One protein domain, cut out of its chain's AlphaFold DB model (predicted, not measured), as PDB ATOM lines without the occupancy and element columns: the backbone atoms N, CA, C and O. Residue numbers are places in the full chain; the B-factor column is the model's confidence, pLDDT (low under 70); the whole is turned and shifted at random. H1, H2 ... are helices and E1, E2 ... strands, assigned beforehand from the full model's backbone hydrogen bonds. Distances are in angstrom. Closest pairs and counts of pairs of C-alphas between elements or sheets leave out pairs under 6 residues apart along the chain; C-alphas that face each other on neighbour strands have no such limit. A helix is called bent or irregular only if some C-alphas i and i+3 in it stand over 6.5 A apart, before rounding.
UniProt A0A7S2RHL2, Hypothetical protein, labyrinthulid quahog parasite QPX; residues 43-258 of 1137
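Overview. This is residues 43 to 258 of the 1137 residues of the protein "Hypothetical protein" of labyrinthulid quahog parasite QPX (UniProt A0A7S2RHL2). Two groups of helices stand end to end: H1, H5, H6, H7, H8 and H9 cluster in one, while the long helices H10 and H12 run opposite ways in the other, with H2 packed on H10 and H4 on H12. The small hairpin E1 and E2 lies beside H12 and near H5, and H3 and H11 lie at the far end of the second group. The printed part has 216 residues, with twelve named helices and two named strands in the order H1 to H7, E1, E2, H8 to H12; the two-stranded sheet is antiparallel and the class is mostly helix. The whole is compact, with a radius of gyration of the C-alphas of 19.3 A and spans of 62 by 41 by 29 A.

Along the chain. H1, residues 43 to 62, begins at C-alpha 43 (167.725, 133.523, 149.666), is 29.3 A long and has a kink of 39 degrees near residue 55. It is irregular, with C-alphas 54 and 57 7.1 A apart, as is H4, with C-alphas 89 and 92 7.2 A apart. H2 is residues 65 to 71, H3 81 to 84, H4 88 to 94, H5 96 to 109 at 19.9 A, H6 111 to 114 and H7 123 to 132. E1 is residues 137 to 141 and E2 144 to 147. H8 is residues 148 to 158, H9 171 to 184 at 20.0 A, H10 186 to 210 at 36.0 A and H11 212 to 215. H12, residues 219 to 242, is 35.1 A long and ends at C-alpha 242 (192.691, 158.840, 138.803).

Arrangement. H1 touches H5, closest at the C-alphas of Tyr 59 and Ser 96, 5.8 A. H7 touches H1, closest at C-alphas 127 and 56, 6.4 A. With residues 45 to 49 alone, H1 touches H6, closest at C-alphas 49 and 113, 5.7 A. H8 and H9 form a helical hairpin, at a shallow tilt of 12 degrees, closest at C-alphas 156 and 171, 6.3 A. H4 touches H12, closest at C-alphas 94 and 224, 4.3 A. H10 and H12 touch, closest at C-alphas 197 and 229, 7.0 A; H2 touches H10, closest at C-alphas 65 and 193, 7.1 A. H3 and H11 are close but not clearly touching, closest at C-alphas 84 and 214, 7.2 A. In the hairpin E1 and E2, N 140 and O 144 are within hydrogen-bond range at 2.9 A. Every O i to N i+4 pair is within range in H2, H7, H9 and H10, but 14 of 16 in H1, 9 of 10 in H5, 6 of 7 in H8, 19 of 20 in H12 and 0 of 3 in H4, where 3 of 4 O i to N i+3 pairs are; H3, H6 and H11 are too short for such a pair.

Size, cuts and confidence. The two C-alphas farthest apart, those of Glu 163 and Thr 210, are 64.1 A apart. The printed part has no cut, and the link from H8 to H9 is long, with 12 residues. Residues 243 to 258 hold no named element. The mean pLDDT of the printed part is 80.7; it is under 70 at residues 65 to 67, 77 to 88, 117 to 121 and 241 to 256.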
ATOM      1  N   ASN A  43     168.333 132.815 148.536       77.12
ATOM      2  CA  ASN A  43     167.725 133.523 149.666       77.12
ATOM      3  C   ASN A  43     168.499 134.808 149.962       77.12
ATOM      4  O   ASN A  43     167.904 135.874 150.131       77.12
ATOM      5  N   PHE A  44     169.829 134.728 149.953       78.88
ATOM      6  CA  PHE A  44     170.694 135.887 150.144       78.88
ATOM      7  C   PHE A  44     170.518 136.936 149.036       78.88
ATOM      8  O   PHE A  44     170.394 138.129 149.322       78.88
ATOM      9  N   THR A  45     170.403 136.496 147.776       78.88
ATOM     10  CA  THR A  45     170.103 137.379 146.634       78.88
ATOM     11  C   THR A  45     168.785 138.139 146.832       78.88
ATOM     12  O   THR A  45     168.741 139.357 146.637       78.88
ATOM     13  N   GLY A  46     167.722 137.455 147.274       79.75
ATOM     14  CA  GLY A  46     166.420 138.076 147.548       79.75
ATOM     15  C   GLY A  46     166.466 139.123 148.669       79.75
ATOM     16  O   GLY A  46     165.867 140.194 148.542       79.75
ATOM     17  N   LEU A  47     167.236 138.866 149.733       83.00
ATOM     18  CA  LEU A  47     167.437 139.818 150.834       83.00
ATOM     19  C   LEU A  47     168.173 141.084 150.375       83.00
ATOM     20  O   LEU A  47     167.743 142.195 150.695       83.00
ATOM     21  N   ILE A  48     169.240 140.936 149.580       84.12
ATOM     22  CA  ILE A  48     169.963 142.075 148.993       84.12
ATOM     23  C   ILE A  48     169.033 142.888 148.091       84.12
ATOM     24  O   ILE A  48     168.994 144.116 148.184       84.12
ATOM     25  N   GLN A  49     168.260 142.218 147.235       83.12
ATOM     26  CA  GLN A  49     167.333 142.876 146.321       83.12
ATOM     27  C   GLN A  49     166.288 143.708 147.081       83.12
ATOM     28  O   GLN A  49     166.078 144.875 146.744       83.12
ATOM     29  N   SER A  50     165.685 143.143 148.132       83.50
ATOM     30  CA  SER A  50     164.730 143.841 149.003       83.50
ATOM     31  C   SER A  50     165.364 145.068 149.670       83.50
ATOM     32  O   SER A  50     164.845 146.182 149.555       83.50
ATOM     33  N   ALA A  51     166.554 144.910 150.264       86.19
ATOM     34  CA  ALA A  51     167.271 146.004 150.921       86.19
ATOM     35  C   ALA A  51     167.611 147.158 149.958       86.19
ATOM     36  O   ALA A  51     167.416 148.332 150.287       86.19
ATOM     37  N   LEU A  52     168.077 146.844 148.744       88.25
ATOM     38  CA  LEU A  52     168.385 147.852 147.726       88.25
ATOM     39  C   LEU A  52     167.126 148.573 147.232       88.25
ATOM     40  O   LEU A  52     167.153 149.793 147.044       88.25
ATOM     41  N   LEU A  53     166.012 147.858 147.051       88.19
ATOM     42  CA  LEU A  53     164.734 148.459 146.661       88.19
ATOM     43  C   LEU A  53     164.194 149.413 147.735       88.19
ATOM     44  O   LEU A  53     163.686 150.475 147.378       88.19
ATOM     45  N   CYS A  54     164.378 149.112 149.025       84.00
ATOM     46  CA  CYS A  54     163.996 150.012 150.120       84.00
ATOM     47  C   CYS A  54     164.767 151.341 150.102       84.00
ATOM     48  O   CYS A  54     164.192 152.397 150.358       84.00
ATOM     49  N   ILE A  55     166.065 151.316 149.783       86.25
ATOM     50  CA  ILE A  55     166.924 152.515 149.799       86.25
ATOM     51  C   ILE A  55     166.779 153.340 148.509       86.25
ATOM     52  O   ILE A  55     167.015 154.552 148.499       86.25
ATOM     53  N   SER A  56     166.355 152.701 147.417       88.56
ATOM     54  CA  SER A  56     166.302 153.279 146.070       88.56
ATOM     55  C   SER A  56     165.540 154.617 145.967       88.56
ATOM     56  O   SER A  56     166.106 155.556 145.400       88.56
ATOM     57  N   PRO A  57     164.316 154.790 146.515       86.06
ATOM     58  CA  PRO A  57     163.586 156.059 146.419       86.06
ATOM     59  C   PRO A  57     164.306 157.217 147.120       86.06
ATOM     60  O   PRO A  57     164.460 158.297 146.544       86.06
ATOM     61  N   SER A  58     164.794 156.978 148.341       82.50
ATOM     62  CA  SER A  58     165.532 157.959 149.145       82.50
ATOM     63  C   SER A  58     166.855 158.346 148.486       82.50
ATOM     64  O   SER A  58     167.192 159.530 148.405       82.50
ATOM     65  N   TYR A  59     167.574 157.364 147.939       86.75
ATOM     66  CA  TYR A  59     168.806 157.602 147.203       86.75
ATOM     67  C   TYR A  59     168.553 158.447 145.947       86.75
ATOM     68  O   TYR A  59     169.163 159.506 145.809       86.75
ATOM     69  N   LEU A  60     167.603 158.059 145.086       86.19
ATOM     70  CA  LEU A  60     167.252 158.802 143.865       86.19
ATOM     71  C   LEU A  60     166.808 160.244 144.152       86.19
ATOM     72  O   LEU A  60     167.125 161.152 143.380       86.19
ATOM     73  N   GLN A  61     166.101 160.467 145.262       81.38
ATOM     74  CA  GLN A  61     165.746 161.809 145.718       81.38
ATOM     75  C   GLN A  61     166.991 162.625 146.086       81.38
ATOM     76  O   GLN A  61     167.102 163.776 145.667       81.38
ATOM     77  N   SER A  62     167.927 162.029 146.829       78.06
ATOM     78  CA  SER A  62     169.122 162.714 147.338       78.06
ATOM     79  C   SER A  62     170.139 163.092 146.253       78.06
ATOM     80  O   SER A  62     170.787 164.132 146.346       78.06
ATOM     81  N   ILE A  63     170.270 162.277 145.201       76.12
ATOM     82  CA  ILE A  63     171.299 162.458 144.162       76.12
ATOM     83  C   ILE A  63     170.866 163.346 142.995       76.12
ATOM     84  O   ILE A  63     171.659 163.597 142.082       76.12
ATOM     85  N   ASN A  64     169.610 163.787 142.966       74.81
ATOM     86  CA  ASN A  64     169.098 164.594 141.872       74.81
ATOM     87  C   ASN A  64     169.679 166.018 141.958       74.81
ATOM     88  O   ASN A  64     169.163 166.887 142.659       74.81
ATOM     89  N   SER A  65     170.786 166.245 141.246       67.81
ATOM     90  CA  SER A  65     171.525 167.509 141.298       67.81
ATOM     91  C   SER A  65     170.726 168.710 140.796       67.81
ATOM     92  O   SER A  65     170.917 169.793 141.339       67.81
ATOM     93  N   SER A  66     169.817 168.553 139.827       62.91
ATOM     94  CA  SER A  66     168.937 169.656 139.419       62.91
ATOM     95  C   SER A  66     167.937 169.997 140.519       62.91
ATOM     96  O   SER A  66     167.796 171.168 140.849       62.91
ATOM     97  N   ARG A  67     167.349 169.004 141.200       67.94
ATOM     98  CA  ARG A  67     166.499 169.263 142.379       67.94
ATOM     99  C   ARG A  67     167.258 169.917 143.526       67.94
ATOM    100  O   ARG A  67     166.721 170.819 144.148       67.94
ATOM    101  N   LEU A  68     168.492 169.502 143.803       72.50
ATOM    102  CA  LEU A  68     169.300 170.113 144.862       72.50
ATOM    103  C   LEU A  68     169.588 171.599 144.572       72.50
ATOM    104  O   LEU A  68     169.556 172.417 145.488       72.50
ATOM    105  N   LEU A  69     169.808 171.948 143.300       73.75
ATOM    106  CA  LEU A  69     170.054 173.323 142.857       73.75
ATOM    107  C   LEU A  69     168.768 174.168 142.747       73.75
ATOM    108  O   LEU A  69     168.801 175.352 143.072       73.75
ATOM    109  N   GLU A  70     167.647 173.581 142.315       74.12
ATOM    110  CA  GLU A  70     166.358 174.268 142.122       74.12
ATOM    111  C   GLU A  70     165.544 174.395 143.415       74.12
ATOM    112  O   GLU A  70     164.978 175.449 143.692       74.12
ATOM    113  N   GLN A  71     165.467 173.325 144.211       71.06
ATOM    114  CA  GLN A  71     164.633 173.265 145.418       71.06
ATOM    115  C   GLN A  71     165.351 173.790 146.661       71.06
ATOM    116  O   GLN A  71     164.688 174.024 147.668       71.06
ATOM    117  N   GLN A  72     166.684 173.938 146.601       75.19
ATOM    118  CA  GLN A  72     167.543 174.411 147.693       75.19
ATOM    119  C   GLN A  72     167.133 173.819 149.054       75.19
ATOM    120  O   GLN A  72     166.749 174.550 149.966       75.19
ATOM    121  N   PRO A  73     167.167 172.482 149.212       73.19
ATOM    122  CA  PRO A  73     166.468 171.800 150.297       73.19
ATOM    123  C   PRO A  73     166.928 172.259 151.686       73.19
ATOM    124  O   PRO A  73     166.112 172.344 152.605       73.19
ATOM    125  N   PHE A  74     168.213 172.585 151.839       80.88
ATOM    126  CA  PHE A  74     168.809 172.997 153.110       80.88
ATOM    127  C   PHE A  74     168.493 174.446 153.505       80.88
ATOM    128  O   PHE A  74     168.868 174.862 154.599       80.88
ATOM    129  N   TYR A  75     167.755 175.182 152.664       78.69
ATOM    130  CA  TYR A  75     167.384 176.560 152.937       78.69
ATOM    131  C   TYR A  75     166.576 176.690 154.239       78.69
ATOM    132  O   TYR A  75     165.527 176.061 154.402       78.69
ATOM    133  N   ILE A  76     167.054 177.544 155.146       72.62
ATOM    134  CA  ILE A  76     166.360 177.950 156.373       72.62
ATOM    135  C   ILE A  76     165.911 179.406 156.171       72.62
ATOM    136  O   ILE A  76     166.764 180.299 156.225       72.62
ATOM    137  N   PRO A  77     164.616 179.671 155.904       65.00
ATOM    138  CA  PRO A  77     164.073 181.020 156.014       65.00
ATOM    139  C   PRO A  77     164.141 181.444 157.486       65.00
ATOM    140  O   PRO A  77     163.990 180.605 158.365       65.00
ATOM    141  N   VAL A  78     164.423 182.717 157.764       60.12
ATOM    142  CA  VAL A  78     164.572 183.242 159.138       60.12
ATOM    143  C   VAL A  78     163.357 184.113 159.489       60.12
ATOM    144  O   VAL A  78     163.497 185.244 159.940       60.12
ATOM    145  N   THR A  79     162.140 183.650 159.190       57.78
ATOM    146  CA  THR A  79     160.949 184.526 159.166       57.78
ATOM    147  C   THR A  79     159.756 184.053 160.004       57.78
ATOM    148  O   THR A  79     158.840 184.849 160.205       57.78
ATOM    149  N   SER A  80     159.724 182.821 160.537       55.31
ATOM    150  CA  SER A  80     158.533 182.259 161.209       55.31
ATOM    151  C   SER A  80     158.817 181.201 162.293       55.31
ATOM    152  O   SER A  80     159.717 180.380 162.183       55.31
ATOM    153  N   ILE A  81     157.963 181.143 163.326       54.03
ATOM    154  CA  ILE A  81     157.998 180.143 164.421       54.03
ATOM    155  C   ILE A  81     157.703 178.714 163.916       54.03
ATOM    156  O   ILE A  81     158.226 177.749 164.473       54.03
ATOM    157  N   ALA A  82     156.941 178.562 162.823       53.06
ATOM    158  CA  ALA A  82     156.696 177.260 162.182       53.06
ATOM    159  C   ALA A  82     157.991 176.610 161.644       53.06
ATOM    160  O   ALA A  82     158.040 175.418 161.356       53.06
ATOM    161  N   GLU A  83     159.075 177.382 161.544       58.12
ATOM    162  CA  GLU A  83     160.379 176.930 161.067       58.12
ATOM    163  C   GLU A  83     161.200 176.237 162.172       58.12
ATOM    164  O   GLU A  83     162.235 175.654 161.861       58.12
ATOM    165  N   LEU A  84     160.732 176.195 163.428       61.56
ATOM    166  CA  LEU A  84     161.351 175.448 164.540       61.56
ATOM    167  C   LEU A  84     160.973 173.952 164.571       61.56
ATOM    168  O   LEU A  84     161.417 173.229 165.464       61.56
ATOM    169  N   GLU A  85     160.192 173.462 163.602       66.75
ATOM    170  CA  GLU A  85     159.803 172.049 163.553       66.75
ATOM    171  C   GLU A  85     160.999 171.094 163.320       66.75
ATOM    172  O   GLU A  85     161.916 171.418 162.540       66.75
ATOM    173  N   PRO A  86     160.982 169.894 163.947       64.25
ATOM    174  CA  PRO A  86     161.994 168.858 163.761       64.25
ATOM    175  C   PRO A  86     162.134 168.421 162.301       64.25
ATOM    176  O   PRO A  86     161.173 168.180 161.573       64.25
ATOM    177  N   SER A  87     163.377 168.280 161.860       65.75
ATOM    178  CA  SER A  87     163.742 168.265 160.446       65.75
ATOM    179  C   SER A  87     163.871 166.841 159.855       65.75
ATOM    180  O   SER A  87     164.877 166.477 159.251       65.75
ATOM    181  N   LYS A  88     162.821 166.010 159.981       66.81
ATOM    182  CA  LYS A  88     162.829 164.596 159.523       66.81
ATOM    183  C   LYS A  88     163.032 164.407 158.012       66.81
ATOM    184  O   LYS A  88     163.640 163.430 157.586       66.81
ATOM    185  N   LYS A  89     162.583 165.361 157.190       72.56
ATOM    186  CA  LYS A  89     162.658 165.296 155.715       72.56
ATOM    187  C   LYS A  89     164.083 165.261 155.134       72.56
ATOM    188  O   LYS A  89     164.241 165.028 153.940       72.56
ATOM    189  N   TYR A  90     165.108 165.506 155.956       77.19
ATOM    190  CA  TYR A  90     166.508 165.572 155.525       77.19
ATOM    191  C   TYR A  90     167.285 164.269 155.715       77.19
ATOM    192  O   TYR A  90     168.313 164.088 155.072       77.19
ATOM    193  N   VAL A  91     166.766 163.333 156.512       75.56
ATOM    194  CA  VAL A  91     167.413 162.042 156.798       75.56
ATOM    195  C   VAL A  91     167.856 161.274 155.535       75.56
ATOM    196  O   VAL A  91     168.955 160.722 155.564       75.56
ATOM    197  N   PRO A  92     167.125 161.282 154.397       80.12
ATOM    198  CA  PRO A  92     167.602 160.662 153.153       80.12
ATOM    199  C   PRO A  92     168.960 161.173 152.642       80.12
ATOM    200  O   PRO A  92     169.693 160.435 151.991       80.12
ATOM    201  N   TYR A  93     169.315 162.430 152.924       83.50
ATOM    202  CA  TYR A  93     170.600 163.008 152.522       83.50
ATOM    203  C   TYR A  93     171.748 162.553 153.434       83.50
ATOM    204  O   TYR A  93     172.878 162.444 152.967       83.50
ATOM    205  N   LEU A  94     171.453 162.229 154.698       84.75
ATOM    206  CA  LEU A  94     172.424 161.781 155.701       84.75
ATOM    207  C   LEU A  94     173.074 160.433 155.348       84.75
ATOM    208  O   LEU A  94     174.219 160.173 155.704       84.75
ATOM    209  N   THR A  95     172.340 159.552 154.666       83.56
ATOM    210  CA  THR A  95     172.825 158.223 154.256       83.56
ATOM    211  C   THR A  95     173.215 158.152 152.784       83.56
ATOM    212  O   THR A  95     173.702 157.114 152.339       83.56
ATOM    213  N   SER A  96     173.046 159.241 152.027       84.88
ATOM    214  CA  SER A  96     173.251 159.277 150.575       84.88
ATOM    215  C   SER A  96     174.651 158.819 150.128       84.88
ATOM    216  O   SER A  96     174.719 157.969 149.234       84.88
ATOM    217  N   PRO A  97     175.767 159.269 150.753       85.75
ATOM    218  CA  PRO A  97     177.102 158.808 150.362       85.75
ATOM    219  C   PRO A  97     177.304 157.303 150.582       85.75
ATOM    220  O   PRO A  97     177.799 156.619 149.697       85.75
ATOM    221  N   ALA A  98     176.858 156.766 151.721       87.06
ATOM    222  CA  ALA A  98     176.974 155.335 152.013       87.06
ATOM    223  C   ALA A  98     176.064 154.485 151.112       87.06
ATOM    224  O   ALA A  98     176.466 153.425 150.638       87.06
ATOM    225  N   ALA A  99     174.849 154.969 150.829       89.56
ATOM    226  CA  ALA A  99     173.909 154.305 149.933       89.56
ATOM    227  C   ALA A  99     174.475 154.160 148.514       89.56
ATOM    228  O   ALA A  99     174.254 153.133 147.875       89.56
ATOM    229  N   HIS A 100     175.231 155.153 148.037       89.81
ATOM    230  CA  HIS A 100     175.932 155.073 146.757       89.81
ATOM    231  C   HIS A 100     176.874 153.864 146.699       89.81
ATOM    232  O   HIS A 100     176.797 153.066 145.762       89.81
ATOM    233  N   ASP A 101     177.720 153.705 147.720       89.50
ATOM    234  CA  ASP A 101     178.688 152.613 147.783       89.50
ATOM    235  C   ASP A 101     177.988 151.257 147.918       89.50
ATOM    236  O   ASP A 101     178.337 150.306 147.216       89.50
ATOM    237  N   TRP A 102     176.939 151.179 148.745       91.56
ATOM    238  CA  TRP A 102     176.124 149.972 148.890       91.56
ATOM    239  C   TRP A 102     175.493 149.543 147.569       91.56
ATOM    240  O   TRP A 102     175.568 148.367 147.229       91.56
ATOM    241  N   ILE A 103     174.915 150.466 146.797       92.00
ATOM    242  CA  ILE A 103     174.300 150.159 145.497       92.00
ATOM    243  C   ILE A 103     175.346 149.618 144.521       92.00
ATOM    244  O   ILE A 103     175.143 148.562 143.923       92.00
ATOM    245  N   CYS A 104     176.469 150.321 144.364       91.31
ATOM    246  CA  CYS A 104     177.510 149.946 143.412       91.31
ATOM    247  C   CYS A 104     178.160 148.602 143.767       91.31
ATOM    248  O   CYS A 104     178.287 147.743 142.897       91.31
ATOM    249  N   LEU A 105     178.554 148.404 145.030       90.81
ATOM    250  CA  LEU A 105     179.247 147.189 145.468       90.81
ATOM    251  C   LEU A 105     178.301 145.989 145.572       90.81
ATOM    252  O   LEU A 105     178.684 144.894 145.168       90.81
ATOM    253  N   SER A 106     177.062 146.180 146.039       89.88
ATOM    254  CA  SER A 106     176.102 145.071 146.162       89.88
ATOM    255  C   SER A 106     175.638 144.570 144.800       89.88
ATOM    256  O   SER A 106     175.538 143.366 144.613       89.88
ATOM    257  N   LEU A 107     175.404 145.459 143.824       89.94
ATOM    258  CA  LEU A 107     175.036 145.045 142.462       89.94
ATOM    259  C   LEU A 107     176.230 144.515 141.659       89.94
ATOM    260  O   LEU A 107     176.033 143.771 140.701       89.94
ATOM    261  N   LEU A 108     177.460 144.872 142.044       89.81
ATOM    262  CA  LEU A 108     178.661 144.242 141.503       89.81
ATOM    263  C   LEU A 108     178.857 142.835 142.089       89.81
ATOM    264  O   LEU A 108     179.180 141.923 141.338       89.81
ATOM    265  N   GLY A 109     178.671 142.655 143.399       87.06
ATOM    266  CA  GLY A 109     178.857 141.373 144.090       87.06
ATOM    267  C   GLY A 109     177.701 140.388 143.907       87.06
ATOM    268  O   GLY A 109     177.938 139.195 143.799       87.06
ATOM    269  N   CYS A 110     176.463 140.871 143.814       86.38
ATOM    270  CA  CYS A 110     175.257 140.069 143.605       86.38
ATOM    271  C   CYS A 110     174.545 140.510 142.312       86.38
ATOM    272  O   CYS A 110     173.513 141.192 142.337       86.38
ATOM    273  N   PRO A 111     175.114 140.176 141.143       85.38
ATOM    274  CA  PRO A 111     174.634 140.693 139.869       85.38
ATOM    275  C   PRO A 111     173.330 140.024 139.405       85.38
ATOM    276  O   PRO A 111     172.636 140.563 138.544       85.38
ATOM    277  N   THR A 112     172.957 138.885 139.997       83.44
ATOM    278  CA  THR A 112     171.671 138.199 139.787       83.44
ATOM    279  C   THR A 112     170.471 139.070 140.142       83.44
ATOM    280  O   THR A 112     169.429 138.949 139.503       83.44
ATOM    281  N   ALA A 113     170.630 140.016 141.076       83.12
ATOM    282  CA  ALA A 113     169.597 140.990 141.429       83.12
ATOM    283  C   ALA A 113     169.235 141.957 140.279       83.12
ATOM    284  O   ALA A 113     168.218 142.647 140.350       83.12
ATOM    285  N   LEU A 114     170.052 142.035 139.218       83.62
ATOM    286  CA  LEU A 114     169.774 142.852 138.028       83.62
ATOM    287  C   LEU A 114     168.823 142.170 137.038       83.62
ATOM    288  O   LEU A 114     168.309 142.832 136.133       83.62
ATOM    289  N   PHE A 115     168.597 140.864 137.169       83.75
ATOM    290  CA  PHE A 115     167.677 140.142 136.302       83.75
ATOM    291  C   PHE A 115     166.224 140.487 136.635       83.75
ATOM    292  O   PHE A 115     165.853 140.653 137.795       83.75
ATOM    293  N   SER A 116     165.386 140.596 135.605       72.38
ATOM    294  CA  SER A 116     163.953 140.850 135.764       72.38
ATOM    295  C   SER A 116     163.142 139.977 134.809       72.38
ATOM    296  O   SER A 116     163.553 139.731 133.670       72.38
ATOM    297  N   GLU A 117     161.970 139.538 135.271       66.50
ATOM    298  CA  GLU A 117     160.961 138.846 134.456       66.50
ATOM    299  C   GLU A 117     160.333 139.786 133.412       66.50
ATOM    300  O   GLU A 117     159.837 139.341 132.379       66.50
ATOM    301  N   ASN A 118     160.377 141.107 133.645       61.59
ATOM    302  CA  ASN A 118     159.746 142.108 132.790       61.59
ATOM    303  C   ASN A 118     160.759 143.154 132.294       61.59
ATOM    304  O   ASN A 118     161.330 143.912 133.082       61.59
ATOM    305  N   LYS A 119     160.932 143.260 130.966       58.81
ATOM    306  CA  LYS A 119     161.893 144.188 130.328       58.81
ATOM    307  C   LYS A 119     161.695 145.656 130.732       58.81
ATOM    308  O   LYS A 119     162.661 146.411 130.741       58.81
ATOM    309  N   ASN A 120     160.476 146.045 131.112       52.56
ATOM    310  CA  ASN A 120     160.122 147.434 131.424       52.56
ATOM    311  C   ASN A 120     160.221 147.804 132.917       52.56
ATOM    312  O   ASN A 120     160.045 148.974 133.247       52.56
ATOM    313  N   ASN A 121     160.490 146.853 133.824       57.72
ATOM    314  CA  ASN A 121     160.416 147.079 135.274       57.72
ATOM    315  C   ASN A 121     161.769 146.821 135.964       57.72
ATOM    316  O   ASN A 121     161.960 145.832 136.668       57.72
ATOM    317  N   GLY A 122     162.732 147.712 135.711       71.94
ATOM    318  CA  GLY A 122     164.117 147.603 136.184       71.94
ATOM    319  C   GLY A 122     164.524 148.728 137.139       71.94
ATOM    320  O   GLY A 122     165.467 149.458 136.842       71.94
ATOM    321  N   MET A 123     163.832 148.902 138.275       84.38
ATOM    322  CA  MET A 123     164.159 149.950 139.266       84.38
ATOM    323  C   MET A 123     165.638 149.911 139.687       84.38
ATOM    324  O   MET A 123     166.293 150.950 139.728       84.38
ATOM    325  N   LEU A 124     166.197 148.717 139.913       86.88
ATOM    326  CA  LEU A 124     167.613 148.551 140.261       86.88
ATOM    327  C   LEU A 124     168.555 148.965 139.123       86.88
ATOM    328  O   LEU A 124     169.582 149.582 139.386       86.88
ATOM    329  N   PHE A 125     168.176 148.739 137.861       86.00
ATOM    330  CA  PHE A 125     168.913 149.261 136.704       86.00
ATOM    331  C   PHE A 125     168.851 150.789 136.617       86.00
ATOM    332  O   PHE A 125     169.843 151.427 136.274       86.00
ATOM    333  N   HIS A 126     167.708 151.398 136.939       87.69
ATOM    334  CA  HIS A 126     167.571 152.855 136.979       87.69
ATOM    335  C   HIS A 126     168.442 153.476 138.083       87.69
ATOM    336  O   HIS A 126     169.136 154.466 137.857       87.69
ATOM    337  N   VAL A 127     168.460 152.853 139.258       90.25
ATOM    338  CA  VAL A 127     169.275 153.269 140.403       90.25
ATOM    339  C   VAL A 127     170.766 153.070 140.122       90.25
ATOM    340  O   VAL A 127     171.555 153.983 140.368       90.25
ATOM    341  N   LEU A 128     171.147 151.941 139.514       91.19
ATOM    342  CA  LEU A 128     172.515 151.681 139.061       91.19
ATOM    343  C   LEU A 128     172.952 152.686 137.989       91.19
ATOM    344  O   LEU A 128     174.045 153.235 138.095       91.19
ATOM    345  N   ARG A 129     172.096 152.994 137.002       90.75
ATOM    346  CA  ARG A 129     172.355 154.046 135.999       90.75
ATOM    347  C   ARG A 129     172.695 155.362 136.686       90.75
ATOM    348  O   ARG A 129     173.691 156.003 136.349       90.75
ATOM    349  N   ALA A 130     171.868 155.763 137.650       89.06
ATOM    350  CA  ALA A 130     172.031 157.020 138.361       89.06
ATOM    351  C   ALA A 130     173.298 157.035 139.237       89.06
ATOM    352  O   ALA A 130     173.957 158.071 139.327       89.06
ATOM    353  N   ALA A 131     173.677 155.901 139.835       90.31
ATOM    354  CA  ALA A 131     174.929 155.759 140.574       90.31
ATOM    355  C   ALA A 131     176.157 155.829 139.650       90.31
ATOM    356  O   ALA A 131     176.994 156.715 139.818       90.31
ATOM    357  N   LEU A 132     176.224 154.993 138.611       90.31
ATOM    358  CA  LEU A 132     177.364 154.935 137.685       90.31
ATOM    359  C   LEU A 132     177.542 156.206 136.846       90.31
ATOM    360  O   LEU A 132     178.647 156.495 136.402       90.31
ATOM    361  N   SER A 133     176.491 157.001 136.645       88.06
ATOM    362  CA  SER A 133     176.605 158.300 135.962       88.06
ATOM    363  C   SER A 133     177.270 159.383 136.828       88.06
ATOM    364  O   SER A 133     177.668 160.429 136.312       88.06
ATOM    365  N   ARG A 134     177.378 159.164 138.148       81.44
ATOM    366  CA  ARG A 134     177.887 160.132 139.139       81.44
ATOM    367  C   ARG A 134     179.292 159.823 139.658       81.44
ATOM    368  O   ARG A 134     179.831 160.638 140.410       81.44
ATOM    369  N   CYS A 135     179.870 158.688 139.280       84.56
ATOM    370  CA  CYS A 135     181.240 158.311 139.607       84.56
ATOM    371  C   CYS A 135     181.814 157.392 138.521       84.56
ATOM    372  O   CYS A 135     181.091 156.637 137.877       84.56
ATOM    373  N   PHE A 136     183.130 157.428 138.340       84.94
ATOM    374  CA  PHE A 136     183.857 156.398 137.582       84.94
ATOM    375  C   PHE A 136     184.878 155.654 138.458       84.94
ATOM    376  O   PHE A 136     185.509 154.690 138.021       84.94
ATOM    377  N   VAL A 137     185.010 156.080 139.717       86.62
ATOM    378  CA  VAL A 137     185.871 155.500 140.746       86.62
ATOM    379  C   VAL A 137     185.045 155.296 142.005       86.62
ATOM    380  O   VAL A 137     184.339 156.216 142.418       86.62
ATOM    381  N   ILE A 138     185.196 154.136 142.636       88.31
ATOM    382  CA  ILE A 138     184.626 153.849 143.956       88.31
ATOM    383  C   ILE A 138     185.748 153.486 144.944       88.31
ATOM    384  O   ILE A 138     186.651 152.721 144.573       88.31
ATOM    385  N   PRO A 139     185.762 154.057 146.163       87.94
ATOM    386  CA  PRO A 139     186.677 153.623 147.213       87.94
ATOM    387  C   PRO A 139     186.342 152.210 147.693       87.94
ATOM    388  O   PRO A 139     185.186 151.895 147.942       87.94
ATOM    389  N   ILE A 140     187.367 151.377 147.871       87.94
ATOM    390  CA  ILE A 140     187.249 150.122 148.629       87.94
ATOM    391  C   ILE A 140     187.646 150.389 150.078       87.94
ATOM    392  O   ILE A 140     186.913 150.072 151.008       87.94
ATOM    393  N   PHE A 141     188.824 150.986 150.268       87.06
ATOM    394  CA  PHE A 141     189.351 151.301 151.585       87.06
ATOM    395  C   PHE A 141     190.354 152.449 151.486       87.06
ATOM    396  O   PHE A 141     191.373 152.328 150.806       87.06
ATOM    397  N   ARG A 142     190.082 153.556 152.190       86.19
ATOM    398  CA  ARG A 142     190.954 154.745 152.233       86.19
ATOM    399  C   ARG A 142     191.293 155.244 150.820       86.19
ATOM    400  O   ARG A 142     190.391 155.611 150.080       86.19
ATOM    401  N   ASP A 143     192.567 155.238 150.430       83.62
ATOM    402  CA  ASP A 143     193.042 155.699 149.122       83.62
ATOM    403  C   ASP A 143     193.073 154.602 148.037       83.62
ATOM    404  O   ASP A 143     193.517 154.859 146.909       83.62
ATOM    405  N   ILE A 144     192.621 153.388 148.367       86.69
ATOM    406  CA  ILE A 144     192.497 152.255 147.449       86.69
ATOM    407  C   ILE A 144     191.118 152.305 146.800       86.69
ATOM    408  O   ILE A 144     190.087 152.180 147.465       86.69
ATOM    409  N   SER A 145     191.106 152.460 145.479       87.06
ATOM    410  CA  SER A 145     189.891 152.584 144.688       87.06
ATOM    411  C   SER A 145     189.961 151.779 143.394       87.06
ATOM    412  O   SER A 145     191.046 151.469 142.893       87.06
ATOM    413  N   ILE A 146     188.792 151.450 142.844       86.69
ATOM    414  CA  ILE A 146     188.645 150.694 141.594       86.69
ATOM    415  C   ILE A 146     187.861 151.492 140.551       86.69
ATOM    416  O   ILE A 146     186.989 152.298 140.884       86.69
ATOM    417  N   LEU A 147     188.173 151.250 139.276       87.94
ATOM    418  CA  LEU A 147     187.433 151.792 138.136       87.94
ATOM    419  C   LEU A 147     186.136 151.003 137.954       87.94
ATOM    420  O   LEU A 147     186.139 149.914 137.377       87.94
ATOM    421  N   ILE A 148     185.033 151.549 138.459       88.69
ATOM    422  CA  ILE A 148     183.775 150.811 138.598       88.69
ATOM    423  C   ILE A 148     183.184 150.391 137.244       88.69
ATOM    424  O   ILE A 148     182.708 149.269 137.103       88.69
ATOM    425  N   HIS A 149     183.302 151.226 136.206       89.81
ATOM    426  CA  HIS A 149     182.800 150.890 134.862       89.81
ATOM    427  C   HIS A 149     183.544 149.715 134.237       89.81
ATOM    428  O   HIS A 149     182.910 148.853 133.639       89.81
ATOM    429  N   GLY A 150     184.862 149.628 134.439       88.06
ATOM    430  CA  GLY A 150     185.655 148.491 133.969       88.06
ATOM    431  C   GLY A 150     185.253 147.178 134.647       88.06
ATOM    432  O   GLY A 150     185.217 146.137 133.995       88.06
ATOM    433  N   GLN A 151     184.878 147.230 135.930       88.88
ATOM    434  CA  GLN A 151     184.402 146.050 136.660       88.88
ATOM    435  C   GLN A 151     183.042 145.568 136.147       88.88
ATOM    436  O   GLN A 151     182.874 144.377 135.888       88.88
ATOM    437  N   PHE A 152     182.094 146.481 135.915       89.81
ATOM    438  CA  PHE A 152     180.808 146.118 135.314       89.81
ATOM    439  C   PHE A 152     180.947 145.667 133.852       89.81
ATOM    440  O   PHE A 152     180.258 144.741 133.432       89.81
ATOM    441  N   GLN A 153     181.866 146.253 133.079       90.00
ATOM    442  CA  GLN A 153     182.167 145.794 131.721       90.00
ATOM    443  C   GLN A 153     182.696 144.353 131.719       90.00
ATOM    444  O   GLN A 153     182.257 143.538 130.908       90.00
ATOM    445  N   HIS A 154     183.612 144.028 132.637       87.69
ATOM    446  CA  HIS A 154     184.103 142.664 132.808       87.69
ATOM    447  C   HIS A 154     182.971 141.721 133.229       87.69
ATOM    448  O   HIS A 154     182.791 140.687 132.593       87.69
ATOM    449  N   LEU A 155     182.158 142.097 134.221       88.56
ATOM    450  CA  LEU A 155     180.990 141.330 134.665       88.56
ATOM    451  C   LEU A 155     180.042 140.980 133.503       88.56
ATOM    452  O   LEU A 155     179.720 139.813 133.289       88.56
ATOM    453  N   PHE A 156     179.637 141.970 132.705       88.75
ATOM    454  CA  PHE A 156     178.701 141.762 131.596       88.75
ATOM    455  C   PHE A 156     179.290 140.994 130.406       88.75
ATOM    456  O   PHE A 156     178.536 140.546 129.545       88.75
ATOM    457  N   SER A 157     180.614 140.817 130.339       87.06
ATOM    458  CA  SER A 157     181.244 140.030 129.270       87.06
ATOM    459  C   SER A 157     181.002 138.523 129.406       87.06
ATOM    460  O   SER A 157     180.987 137.816 128.397       87.06
ATOM    461  N   TRP A 158     180.786 138.033 130.632       84.94
ATOM    462  CA  TRP A 158     180.621 136.606 130.918       84.94
ATOM    463  C   TRP A 158     179.287 136.257 131.595       84.94
ATOM    464  O   TRP A 158     178.835 135.120 131.455       84.94
ATOM    465  N   LEU A 159     178.628 137.200 132.282       85.56
ATOM    466  CA  LEU A 159     177.344 136.963 132.944       85.56
ATOM    467  C   LEU A 159     176.209 136.772 131.926       85.56
ATOM    468  O   LEU A 159     175.902 137.669 131.139       85.56
ATOM    469  N   LYS A 160     175.538 135.618 131.985       83.06
ATOM    470  CA  LYS A 160     174.361 135.306 131.163       83.06
ATOM    471  C   LYS A 160     173.113 135.182 132.041       83.06
ATOM    472  O   LYS A 160     173.213 134.601 133.122       83.06
ATOM    473  N   PRO A 161     171.953 135.703 131.605       81.69
ATOM    474  CA  PRO A 161     170.716 135.547 132.357       81.69
ATOM    475  C   PRO A 161     170.249 134.076 132.365       81.69
ATOM    476  O   PRO A 161     170.409 133.393 131.347       81.69
ATOM    477  N   PRO A 162     169.669 133.589 133.477       79.75
ATOM    478  CA  PRO A 162     169.009 132.284 133.545       79.75
ATOM    479  C   PRO A 162     167.827 132.174 132.571       79.75
ATOM    480  O   PRO A 162     167.265 133.187 132.145       79.75
ATOM    481  N   GLU A 163     167.411 130.947 132.244       73.88
ATOM    482  CA  GLU A 163     166.242 130.708 131.387       73.88
ATOM    483  C   GLU A 163     164.985 131.390 131.957       73.88
ATOM    484  O   GLU A 163     164.634 131.205 133.118       73.88
ATOM    485  N   GLY A 164     164.312 132.207 131.136       72.00
ATOM    486  CA  GLY A 164     163.110 132.959 131.527       72.00
ATOM    487  C   GLY A 164     163.356 134.371 132.075       72.00
ATOM    488  O   GLY A 164     162.404 135.139 132.191       72.00
ATOM    489  N   LEU A 165     164.609 134.759 132.334       78.06
ATOM    490  CA  LEU A 165     164.978 136.098 132.808       78.06
ATOM    491  C   LEU A 165     165.755 136.882 131.744       78.06
ATOM    492  O   LEU A 165     166.413 136.315 130.872       78.06
ATOM    493  N   THR A 166     165.692 138.215 131.799       79.69
ATOM    494  CA  THR A 166     166.467 139.084 130.896       79.69
ATOM    495  C   THR A 166     167.052 140.286 131.631       79.69
ATOM    496  O   THR A 166     166.560 140.686 132.687       79.69
ATOM    497  N   PHE A 167     168.097 140.889 131.061       81.44
ATOM    498  CA  PHE A 167     168.486 142.248 131.435       81.44
ATOM    499  C   PHE A 167     167.455 143.247 130.891       81.44
ATOM    500  O   PHE A 167     167.016 143.126 129.745       81.44
ATOM    501  N   SER A 168     167.097 144.260 131.684       76.06
ATOM    502  CA  SER A 168     166.159 145.311 131.255       76.06
ATOM    503  C   SER A 168     166.722 146.215 130.147       76.06
ATOM    504  O   SER A 168     165.960 146.837 129.413       76.06
ATOM    505  N   VAL A 169     168.049 146.308 130.022       79.50
ATOM    506  CA  VAL A 169     168.761 147.138 129.035       79.50
ATOM    507  C   VAL A 169     169.909 146.323 128.440       79.50
ATOM    508  O   VAL A 169     170.461 145.466 129.128       79.50
ATOM    509  N   ASP A 170     170.281 146.590 127.183       83.06
ATOM    510  CA  ASP A 170     171.492 146.010 126.594       83.06
ATOM    511  C   ASP A 170     172.735 146.411 127.416       83.06
ATOM    512  O   ASP A 170     173.027 147.610 127.510       83.06
ATOM    513  N   PRO A 171     173.478 145.454 128.007       84.12
ATOM    514  CA  PRO A 171     174.581 145.770 128.912       84.12
ATOM    515  C   PRO A 171     175.710 146.574 128.262       84.12
ATOM    516  O   PRO A 171     176.331 147.407 128.921       84.12
ATOM    517  N   LYS A 172     175.965 146.365 126.962       84.81
ATOM    518  CA  LYS A 172     177.015 147.089 126.237       84.81
ATOM    519  C   LYS A 172     176.631 148.552 126.024       84.81
ATOM    520  O   LYS A 172     177.385 149.431 126.432       84.81
ATOM    521  N   MET A 173     175.443 148.815 125.471       86.19
ATOM    522  CA  MET A 173     174.942 150.189 125.335       86.19
ATOM    523  C   MET A 173     174.817 150.895 126.689       86.19
ATOM    524  O   MET A 173     175.125 152.079 126.784       86.19
ATOM    525  N   PHE A 174     174.402 150.178 127.737       88.50
ATOM    526  CA  PHE A 174     174.306 150.719 129.093       88.50
ATOM    527  C   PHE A 174     175.659 151.213 129.618       88.50
ATOM    528  O   PHE A 174     175.745 152.331 130.123       88.50
ATOM    529  N   ILE A 175     176.720 150.408 129.479       89.19
ATOM    530  CA  ILE A 175     178.069 150.796 129.911       89.19
ATOM    531  C   ILE A 175     178.594 151.978 129.095       89.19
ATOM    532  O   ILE A 175     179.124 152.920 129.684       89.19
ATOM    533  N   ASP A 176     178.401 151.979 127.774       86.44
ATOM    534  CA  ASP A 176     178.819 153.093 126.915       86.44
ATOM    535  C   ASP A 176     178.089 154.404 127.292       86.44
ATOM    536  O   ASP A 176     178.713 155.470 127.369       86.44
ATOM    537  N   GLU A 177     176.789 154.328 127.609       89.31
ATOM    538  CA  GLU A 177     175.944 155.445 128.069       89.31
ATOM    539  C   GLU A 177     176.459 156.050 129.387       89.31
ATOM    540  O   GLU A 177     176.736 157.256 129.461       89.31
ATOM    541  N   VAL A 178     176.613 155.232 130.437       88.38
ATOM    542  CA  VAL A 178     177.034 155.720 131.766       88.38
ATOM    543  C   VAL A 178     178.491 156.175 131.773       88.38
ATOM    544  O   VAL A 178     178.806 157.185 132.407       88.38
ATOM    545  N   THR A 179     179.362 155.513 131.004       86.62
ATOM    546  CA  THR A 179     180.764 155.925 130.843       86.62
ATOM    547  C   THR A 179     180.817 157.316 130.223       86.62
ATOM    548  O   THR A 179     181.373 158.230 130.829       86.62
ATOM    549  N   THR A 180     180.138 157.524 129.089       84.50
ATOM    550  CA  THR A 180     180.089 158.823 128.392       84.50
ATOM    551  C   THR A 180     179.513 159.933 129.275       84.50
ATOM    552  O   THR A 180     180.013 161.062 129.274       84.50
ATOM    553  N   THR A 181     178.467 159.626 130.045       83.75
ATOM    554  CA  THR A 181     177.805 160.588 130.941       83.75
ATOM    555  C   THR A 181     178.723 160.995 132.095       83.75
ATOM    556  O   THR A 181     178.878 162.188 132.384       83.75
ATOM    557  N   SER A 182     179.392 160.022 132.715       81.25
ATOM    558  CA  SER A 182     180.307 160.257 133.832       81.25
ATOM    559  C   SER A 182     181.557 161.045 133.418       81.25
ATOM    560  O   SER A 182     181.968 161.961 134.128       81.25
ATOM    561  N   THR A 183     182.142 160.761 132.249       75.25
ATOM    562  CA  THR A 183     183.394 161.393 131.816       75.25
ATOM    563  C   THR A 183     183.172 162.822 131.333       75.25
ATOM    564  O   THR A 183     184.026 163.684 131.547       75.25
ATOM    565  N   ASN A 184     182.019 163.105 130.713       74.88
ATOM    566  CA  ASN A 184     181.756 164.398 130.074       74.88
ATOM    567  C   ASN A 184     180.967 165.388 130.950       74.88
ATOM    568  O   ASN A 184     181.178 166.597 130.823       74.88
ATOM    569  N   GLY A 185     180.060 164.917 131.814       75.00
ATOM    570  CA  GLY A 185     179.116 165.779 132.547       75.00
ATOM    571  C   GLY A 185     179.349 165.878 134.058       75.00
ATOM    572  O   GLY A 185     179.130 166.939 134.651       75.00
ATOM    573  N   MET A 186     179.833 164.805 134.690       82.81
ATOM    574  CA  MET A 186     179.901 164.678 136.153       82.81
ATOM    575  C   MET A 186     180.701 165.802 136.822       82.81
ATOM    576  O   MET A 186     180.247 166.392 137.803       82.81
ATOM    577  N   THR A 187     181.887 166.131 136.302       79.19
ATOM    578  CA  THR A 187     182.791 167.111 136.931       79.19
ATOM    579  C   THR A 187     182.175 168.508 136.997       79.19
ATOM    580  O   THR A 187     182.330 169.208 137.999       79.19
ATOM    581  N   THR A 188     181.410 168.897 135.973       81.94
ATOM    582  CA  THR A 188     180.712 170.190 135.926       81.94
ATOM    583  C   THR A 188     179.548 170.232 136.911       81.94
ATOM    584  O   THR A 188     179.435 171.191 137.674       81.94
ATOM    585  N   VAL A 189     178.729 169.178 136.955       83.56
ATOM    586  CA  VAL A 189     177.597 169.087 137.891       83.56
ATOM    587  C   VAL A 189     178.089 169.117 139.338       83.56
ATOM    588  O   VAL A 189     177.602 169.900 140.150       83.56
ATOM    589  N   ARG A 190     179.119 168.336 139.668       85.38
ATOM    590  CA  ARG A 190     179.671 168.292 141.030       85.38
ATOM    591  C   ARG A 190     180.325 169.607 141.443       85.38
ATOM    592  O   ARG A 190     180.198 170.022 142.590       85.38
ATOM    593  N   ARG A 191     180.948 170.329 140.506       86.19
ATOM    594  CA  ARG A 191     181.426 171.698 140.755       86.19
ATOM    595  C   ARG A 191     180.289 172.655 141.120       86.19
ATOM    596  O   ARG A 191     180.457 173.476 142.017       86.19
ATOM    597  N   GLN A 192     179.136 172.558 140.458       86.94
ATOM    598  CA  GLN A 192     177.959 173.364 140.807       86.94
ATOM    599  C   GLN A 192     177.419 173.002 142.195       86.94
ATOM    600  O   GLN A 192     177.150 173.905 142.983       86.94
ATOM    601  N   VAL A 193     177.349 171.707 142.528       87.88
ATOM    602  CA  VAL A 193     176.955 171.240 143.870       87.88
ATOM    603  C   VAL A 193     177.890 171.802 144.941       87.88
ATOM    604  O   VAL A 193     177.414 172.383 145.910       87.88
ATOM    605  N   ARG A 194     179.215 171.728 144.755       91.06
ATOM    606  CA  ARG A 194     180.179 172.317 145.703       91.06
ATOM    607  C   ARG A 194     179.990 173.820 145.880       91.06
ATOM    608  O   ARG A 194     180.047 174.306 147.002       91.06
ATOM    609  N   ARG A 195     179.732 174.564 144.801       89.44
ATOM    610  CA  ARG A 195     179.447 176.009 144.878       89.44
ATOM    611  C   ARG A 195     178.159 176.313 145.637       89.44
ATOM    612  O   ARG A 195     178.147 177.248 146.431       89.44
ATOM    613  N   TYR A 196     177.111 175.520 145.422       90.56
ATOM    614  CA  TYR A 196     175.885 175.610 146.209       90.56
ATOM    615  C   TYR A 196     176.159 175.338 147.692       90.56
ATOM    616  O   TYR A 196     175.761 176.139 148.527       90.56
ATOM    617  N   LEU A 197     176.910 174.280 148.017       92.31
ATOM    618  CA  LEU A 197     177.284 173.967 149.398       92.31
ATOM    619  C   LEU A 197     178.072 175.110 150.047       92.31
ATOM    620  O   LEU A 197     177.773 175.473 151.174       92.31
ATOM    621  N   ILE A 198     179.033 175.717 149.344       92.38
ATOM    622  CA  ILE A 198     179.783 176.881 149.852       92.38
ATOM    623  C   ILE A 198     178.837 178.037 150.190       92.38
ATOM    624  O   ILE A 198     178.933 178.621 151.271       92.38
ATOM    625  N   TRP A 199     177.921 178.368 149.276       90.44
ATOM    626  CA  TRP A 199     176.929 179.419 149.503       90.44
ATOM    627  C   TRP A 199     176.025 179.092 150.701       90.44
ATOM    628  O   TRP A 199     175.814 179.938 151.570       90.44
ATOM    629  N   GLU A 200     175.559 177.850 150.786       90.00
ATOM    630  CA  GLU A 200     174.654 177.386 151.831       90.00
ATOM    631  C   GLU A 200     175.329 177.334 153.207       90.00
ATOM    632  O   GLU A 200     174.779 177.872 154.161       90.00
ATOM    633  N   PHE A 201     176.544 176.784 153.322       93.38
ATOM    634  CA  PHE A 201     177.305 176.790 154.577       93.38
ATOM    635  C   PHE A 201     177.592 178.206 155.063       93.38
ATOM    636  O   PHE A 201     177.480 178.463 156.256       93.38
ATOM    637  N   THR A 202     177.924 179.132 154.157       91.44
ATOM    638  CA  THR A 202     178.161 180.535 154.529       91.44
ATOM    639  C   THR A 202     176.923 181.129 155.205       91.44
ATOM    640  O   THR A 202     177.043 181.791 156.233       91.44
ATOM    641  N   ARG A 203     175.725 180.845 154.675       88.06
ATOM    642  CA  ARG A 203     174.463 181.304 155.269       88.06
ATOM    643  C   ARG A 203     174.114 180.551 156.554       88.06
ATOM    644  O   ARG A 203     173.680 181.165 157.521       88.06
ATOM    645  N   LEU A 204     174.286 179.230 156.577       88.56
ATOM    646  CA  LEU A 204     173.987 178.408 157.752       88.56
ATOM    647  C   LEU A 204     174.869 178.780 158.942       88.56
ATOM    648  O   LEU A 204     174.356 178.857 160.053       88.56
ATOM    649  N   LEU A 205     176.156 179.049 158.723       91.06
ATOM    650  CA  LEU A 205     177.069 179.514 159.767       91.06
ATOM    651  C   LEU A 205     176.610 180.844 160.369       91.06
ATOM    652  O   LEU A 205     176.598 180.979 161.591       91.06
ATOM    653  N   ASP A 206     176.173 181.796 159.544       88.62
ATOM    654  CA  ASP A 206     175.625 183.075 160.012       88.62
ATOM    655  C   ASP A 206     174.386 182.867 160.908       88.62
ATOM    656  O   ASP A 206     174.310 183.375 162.027       88.62
ATOM    657  N   VAL A 207     173.456 182.000 160.494       87.75
ATOM    658  CA  VAL A 207     172.266 181.658 161.297       87.75
ATOM    659  C   VAL A 207     172.634 180.919 162.591       87.75
ATOM    660  O   VAL A 207     172.100 181.232 163.654       87.75
ATOM    661  N   CYS A 208     173.548 179.948 162.533       87.69
ATOM    662  CA  CYS A 208     173.934 179.142 163.695       87.69
ATOM    663  C   CYS A 208     174.724 179.949 164.733       87.69
ATOM    664  O   CYS A 208     174.604 179.687 165.926       87.69
ATOM    665  N   THR A 209     175.514 180.930 164.293       89.12
ATOM    666  CA  THR A 209     176.291 181.804 165.184       89.12
ATOM    667  C   THR A 209     175.431 182.904 165.802       89.12
ATOM    668  O   THR A 209     175.580 183.198 166.985       89.12
ATOM    669  N   THR A 210     174.491 183.479 165.046       88.69
ATOM    670  CA  THR A 210     173.549 184.488 165.564       88.69
ATOM    671  C   THR A 210     172.470 183.882 166.462       88.69
ATOM    672  O   THR A 210     172.082 184.496 167.455       88.69
ATOM    673  N   THR A 211     171.992 182.672 166.144       87.69
ATOM    674  CA  THR A 211     170.894 182.000 166.855       87.69
ATOM    675  C   THR A 211     171.224 180.522 167.127       87.69
ATOM    676  O   THR A 211     170.640 179.623 166.511       87.69
ATOM    677  N   PRO A 212     172.113 180.218 168.094       89.69
ATOM    678  CA  PRO A 212     172.568 178.846 168.359       89.69
ATOM    679  C   PRO A 212     171.448 177.890 168.800       89.69
ATOM    680  O   PRO A 212     171.555 176.682 168.609       89.69
ATOM    681  N   GLY A 213     170.323 178.406 169.313       88.00
ATOM    682  CA  GLY A 213     169.141 177.607 169.670       88.00
ATOM    683  C   GLY A 213     168.541 176.796 168.511       88.00
ATOM    684  O   GLY A 213     167.908 175.768 168.746       88.00
ATOM    685  N   VAL A 214     168.779 177.208 167.260       87.25
ATOM    686  CA  VAL A 214     168.308 176.502 166.053       87.25
ATOM    687  C   VAL A 214     169.012 175.149 165.867       87.25
ATOM    688  O   VAL A 214     168.438 174.236 165.266       87.25
ATOM    689  N   LEU A 215     170.214 174.978 166.430       90.12
ATOM    690  CA  LEU A 215     171.024 173.763 166.292       90.12
ATOM    691  C   LEU A 215     170.319 172.503 166.817       90.12
ATOM    692  O   LEU A 215     170.496 171.428 166.247       90.12
ATOM    693  N   GLY A 216     169.481 172.624 167.853       89.19
ATOM    694  CA  GLY A 216     168.674 171.518 168.381       89.19
ATOM    695  C   GLY A 216     167.680 170.958 167.348       89.19
ATOM    696  O   GLY A 216     167.904 169.861 166.819       89.19
ATOM    697  N   PRO A 217     166.614 171.705 166.995       87.56
ATOM    698  CA  PRO A 217     165.581 171.250 166.054       87.56
ATOM    699  C   PRO A 217     166.098 170.994 164.626       87.56
ATOM    700  O   PRO A 217     165.516 170.196 163.874       87.56
ATOM    701  N   LYS A 218     167.198 171.647 164.222       88.19
ATOM    702  CA  LYS A 218     167.807 171.503 162.885       88.19
ATOM    703  C   LYS A 218     169.035 170.598 162.834       88.19
ATOM    704  O   LYS A 218     169.659 170.502 161.781       88.19
ATOM    705  N   SER A 219     169.333 169.865 163.903       88.38
ATOM    706  CA  SER A 219     170.447 168.907 163.958       88.38
ATOM    707  C   SER A 219     170.465 167.919 162.780       88.38
ATOM    708  O   SER A 219     171.505 167.742 162.149       88.38
ATOM    709  N   ALA A 220     169.317 167.343 162.404       86.94
ATOM    710  CA  ALA A 220     169.225 166.433 161.256       86.94
ATOM    711  C   ALA A 220     169.553 167.118 159.915       86.94
ATOM    712  O   ALA A 220     170.263 166.536 159.095       86.94
ATOM    713  N   LEU A 221     169.089 168.354 159.692       89.12
ATOM    714  CA  LEU A 221     169.418 169.153 158.502       89.12
ATOM    715  C   LEU A 221     170.924 169.431 158.422       89.12
ATOM    716  O   LEU A 221     171.537 169.211 157.379       89.12
ATOM    717  N   ILE A 222     171.517 169.878 159.529       90.56
ATOM    718  CA  ILE A 222     172.929 170.270 159.594       90.56
ATOM    719  C   ILE A 222     173.845 169.058 159.385       90.56
ATOM    720  O   ILE A 222     174.783 169.112 158.592       90.56
ATOM    721  N   LEU A 223     173.540 167.924 160.020       91.81
ATOM    722  CA  LEU A 223     174.281 166.680 159.790       91.81
ATOM    723  C   LEU A 223     174.115 166.170 158.354       91.81
ATOM    724  O   LEU A 223     175.055 165.633 157.776       91.81
ATOM    725  N   SER A 224     172.945 166.382 157.748       90.12
ATOM    726  CA  SER A 224     172.692 165.992 156.359       90.12
ATOM    727  C   SER A 224     173.530 166.797 155.367       90.12
ATOM    728  O   SER A 224     174.135 166.212 154.471       90.12
ATOM    729  N   ILE A 225     173.612 168.124 155.522       90.75
ATOM    730  CA  ILE A 225     174.461 168.945 154.645       90.75
ATOM    731  C   ILE A 225     175.952 168.662 154.874       90.75
ATOM    732  O   ILE A 225     176.716 168.626 153.907       90.75
ATOM    733  N   LEU A 226     176.368 168.383 156.117       93.88
ATOM    734  CA  LEU A 226     177.726 167.923 156.418       93.88
ATOM    735  C   LEU A 226     178.036 166.590 155.728       93.88
ATOM    736  O   LEU A 226     179.088 166.487 155.109       93.88
ATOM    737  N   SER A 227     177.105 165.631 155.724       92.75
ATOM    738  CA  SER A 227     177.278 164.344 155.035       92.75
ATOM    739  C   SER A 227     177.365 164.480 153.520       92.75
ATOM    740  O   SER A 227     178.255 163.905 152.889       92.75
ATOM    741  N   VAL A 228     176.511 165.307 152.915       90.94
ATOM    742  CA  VAL A 228     176.598 165.600 151.476       90.94
ATOM    743  C   VAL A 228     177.929 166.285 151.141       90.94
ATOM    744  O   VAL A 228     178.576 165.933 150.156       90.94
ATOM    745  N   SER A 229     178.375 167.225 151.978       93.62
ATOM    746  CA  SER A 229     179.668 167.902 151.835       93.62
ATOM    747  C   SER A 229     180.850 166.944 151.974       93.62
ATOM    748  O   SER A 229     181.732 166.939 151.116       93.62
ATOM    749  N   GLN A 230     180.832 166.075 152.987       92.44
ATOM    750  CA  GLN A 230     181.821 165.021 153.201       92.44
ATOM    751  C   GLN A 230     181.918 164.122 151.962       92.44
ATOM    752  O   GLN A 230     183.007 163.944 151.420       92.44
ATOM    753  N   GLY A 231     180.786 163.624 151.451       90.12
ATOM    754  CA  GLY A 231     180.743 162.810 150.236       90.12
ATOM    755  C   GLY A 231     181.328 163.530 149.015       90.12
ATOM    756  O   GLY A 231     182.106 162.946 148.255       90.12
ATOM    757  N   GLU A 232     181.030 164.821 148.844       91.19
ATOM    758  CA  GLU A 232     181.583 165.626 147.752       91.19
ATOM    759  C   GLU A 232     183.098 165.854 147.879       91.19
ATOM    760  O   GLU A 232     183.816 165.726 146.879       91.19
ATOM    761  N   ILE A 233     183.596 166.137 149.088       91.75
ATOM    762  CA  ILE A 233     185.027 166.313 149.388       91.75
ATOM    763  C   ILE A 233     185.782 165.003 149.162       91.75
ATOM    764  O   ILE A 233     186.764 164.976 148.416       91.75
ATOM    765  N   MET A 234     185.304 163.903 149.740       88.62
ATOM    766  CA  MET A 234     185.903 162.580 149.577       88.62
ATOM    767  C   MET A 234     185.971 162.204 148.106       88.62
ATOM    768  O   MET A 234     187.026 161.849 147.575       88.62
ATOM    769  N   SER A 235     184.857 162.346 147.398       87.38
ATOM    770  CA  SER A 235     184.805 161.964 146.001       87.38
ATOM    771  C   SER A 235     185.623 162.914 145.104       87.38
ATOM    772  O   SER A 235     186.123 162.473 144.075       87.38
ATOM    773  N   TYR A 236     185.882 164.172 145.489       89.12
ATOM    774  CA  TYR A 236     186.872 165.016 144.795       89.12
ATOM    775  C   TYR A 236     188.271 164.371 144.805       89.12
ATOM    776  O   TYR A 236     188.874 164.201 143.745       89.12
ATOM    777  N   PHE A 237     188.765 163.941 145.971       86.69
ATOM    778  CA  PHE A 237     190.109 163.362 146.107       86.69
ATOM    779  C   PHE A 237     190.279 162.004 145.406       86.69
ATOM    780  O   PHE A 237     191.358 161.726 144.869       86.69
ATOM    781  N   HIS A 238     189.224 161.188 145.355       84.50
ATOM    782  CA  HIS A 238     189.221 159.913 144.625       84.50
ATOM    783  C   HIS A 238     189.374 160.097 143.112       84.50
ATOM    784  O   HIS A 238     190.170 159.405 142.468       84.50
ATOM    785  N   HIS A 239     188.654 161.063 142.541       81.81
ATOM    786  CA  HIS A 239     188.720 161.342 141.109       81.81
ATOM    787  C   HIS A 239     190.022 162.078 140.743       81.81
ATOM    788  O   HIS A 239     190.679 161.703 139.774       81.81
ATOM    789  N   TYR A 240     190.484 163.003 141.593       79.38
ATOM    790  CA  TYR A 240     191.741 163.743 141.406       79.38
ATOM    791  C   TYR A 240     192.966 162.839 141.181       79.38
ATOM    792  O   TYR A 240     193.834 163.128 140.360       79.38
ATOM    793  N   ARG A 241     193.057 161.717 141.910       67.25
ATOM    794  CA  ARG A 241     194.166 160.752 141.786       67.25
ATOM    795  C   ARG A 241     194.118 159.981 140.464       67.25
ATOM    796  O   ARG A 241     195.166 159.630 139.921       67.25
ATOM    797  N   THR A 242     192.921 159.720 139.955       63.56
ATOM    798  CA  THR A 242     192.691 158.840 138.803       63.56
ATOM    799  C   THR A 242     192.924 159.561 137.474       63.56
ATOM    800  O   THR A 242     193.463 158.953 136.546       63.56
ATOM    801  N   ASP A 243     192.682 160.876 137.426       55.84
ATOM    802  CA  ASP A 243     193.009 161.748 136.283       55.84
ATOM    803  C   ASP A 243     194.485 161.638 135.849       55.84
ATOM    804  O   ASP A 243     194.804 161.774 134.673       55.84
ATOM    805  N   SER A 244     195.396 161.336 136.784       48.78
ATOM    806  CA  SER A 244     196.833 161.201 136.499       48.78
ATOM    807  C   SER A 244     197.246 159.867 135.853       48.78
ATOM    808  O   SER A 244     198.327 159.788 135.272       48.78
ATOM    809  N   LYS A 245     196.411 158.821 135.944       48.34
ATOM    810  CA  LYS A 245     196.718 157.459 135.455       48.34
ATOM    811  C   LYS A 245     195.949 157.071 134.190       48.34
ATOM    812  O   LYS A 245     196.382 156.181 133.466       48.34
ATOM    813  N   CYS A 246     194.836 157.738 133.900       46.72
ATOM    814  CA  CYS A 246     194.006 157.467 132.729       46.72
ATOM    815  C   CYS A 246     194.419 158.331 131.522       46.72
ATOM    816  O   CYS A 246     193.625 159.117 131.017       46.72
ATOM    817  N   SER A 247     195.649 158.176 131.017       43.16
ATOM    818  CA  SER A 247     196.116 158.891 129.810       43.16
ATOM    819  C   SER A 247     195.378 158.485 128.524       43.16
ATOM    820  O   SER A 247     195.394 159.233 127.551       43.16
ATOM    821  N   ASN A 248     194.720 157.318 128.516       45.31
ATOM    822  CA  ASN A 248     194.036 156.763 127.338       45.31
ATOM    823  C   ASN A 248     192.529 157.084 127.279       45.31
ATOM    824  O   ASN A 248     191.914 156.907 126.230       45.31
ATOM    825  N   LEU A 249     191.931 157.600 128.360       50.00
ATOM    826  CA  LEU A 249     190.588 158.193 128.347       50.00
ATOM    827  C   LEU A 249     190.751 159.685 128.057       50.00
ATOM    828  O   LEU A 249     190.904 160.507 128.959       50.00
ATOM    829  N   GLY A 250     190.824 160.017 126.768       42.31
ATOM    830  CA  GLY A 250     191.069 161.374 126.295       42.31
ATOM    831  C   GLY A 250     190.211 162.422 127.012       42.31
ATOM    832  O   GLY A 250     188.989 162.326 127.042       42.31
ATOM    833  N   ARG A 251     190.870 163.461 127.538       44.94
ATOM    834  CA  ARG A 251     190.256 164.686 128.081       44.94
ATOM    835  C   ARG A 251     189.216 164.462 129.191       44.94
ATOM    836  O   ARG A 251     188.119 165.015 129.107       44.94
ATOM    837  N   VAL A 252     189.570 163.805 130.296       49.72
ATOM    838  CA  VAL A 252     188.879 164.152 131.552       49.72
ATOM    839  C   VAL A 252     189.241 165.607 131.867       49.72
ATOM    840  O   VAL A 252     190.400 165.949 132.103       49.72
ATOM    841  N   ARG A 253     188.260 166.509 131.729       54.84
ATOM    842  CA  ARG A 253     188.411 167.929 132.074       54.84
ATOM    843  C   ARG A 253     188.795 168.029 133.550       54.84
ATOM    844  O   ARG A 253     188.155 167.385 134.372       54.84
ATOM    845  N   GLN A 254     189.792 168.869 133.841       60.00
ATOM    846  CA  GLN A 254     190.319 169.154 135.179       60.00
ATOM    847  C   GLN A 254     189.221 169.123 136.256       60.00
ATOM    848  O   GLN A 254     188.319 169.963 136.250       60.00
ATOM    849  N   VAL A 255     189.332 168.186 137.205       67.81
ATOM    850  CA  VAL A 255     188.525 168.156 138.441       67.81
ATOM    851  C   VAL A 255     188.802 169.394 139.318       67.81
ATOM    852  O   VAL A 255     188.018 169.697 140.216       67.81
ATOM    853  N   ASP A 256     189.876 170.139 139.024       69.88
ATOM    854  CA  ASP A 256     190.315 171.349 139.726       69.88
ATOM    855  C   ASP A 256     189.203 172.393 139.928       69.88
ATOM    856  O   ASP A 256     188.480 172.790 139.012       69.88
ATOM    857  N   ASP A 257     189.121 172.897 141.158       79.50
ATOM    858  CA  ASP A 257     188.149 173.897 141.576       79.50
ATOM    859  C   ASP A 257     188.793 174.808 142.622       79.50
ATOM    860  O   ASP A 257     189.073 174.369 143.734       79.50
ATOM    861  N   GLY A 258     189.068 176.065 142.264       78.19
ATOM    862  CA  GLY A 258     189.806 176.999 143.130       78.19
ATOM    863  C   GLY A 258     189.127 177.270 144.477       78.19
ATOM    864  O   GLY A 258     189.807 177.500 145.471       78.19
TER     865      GLY A 258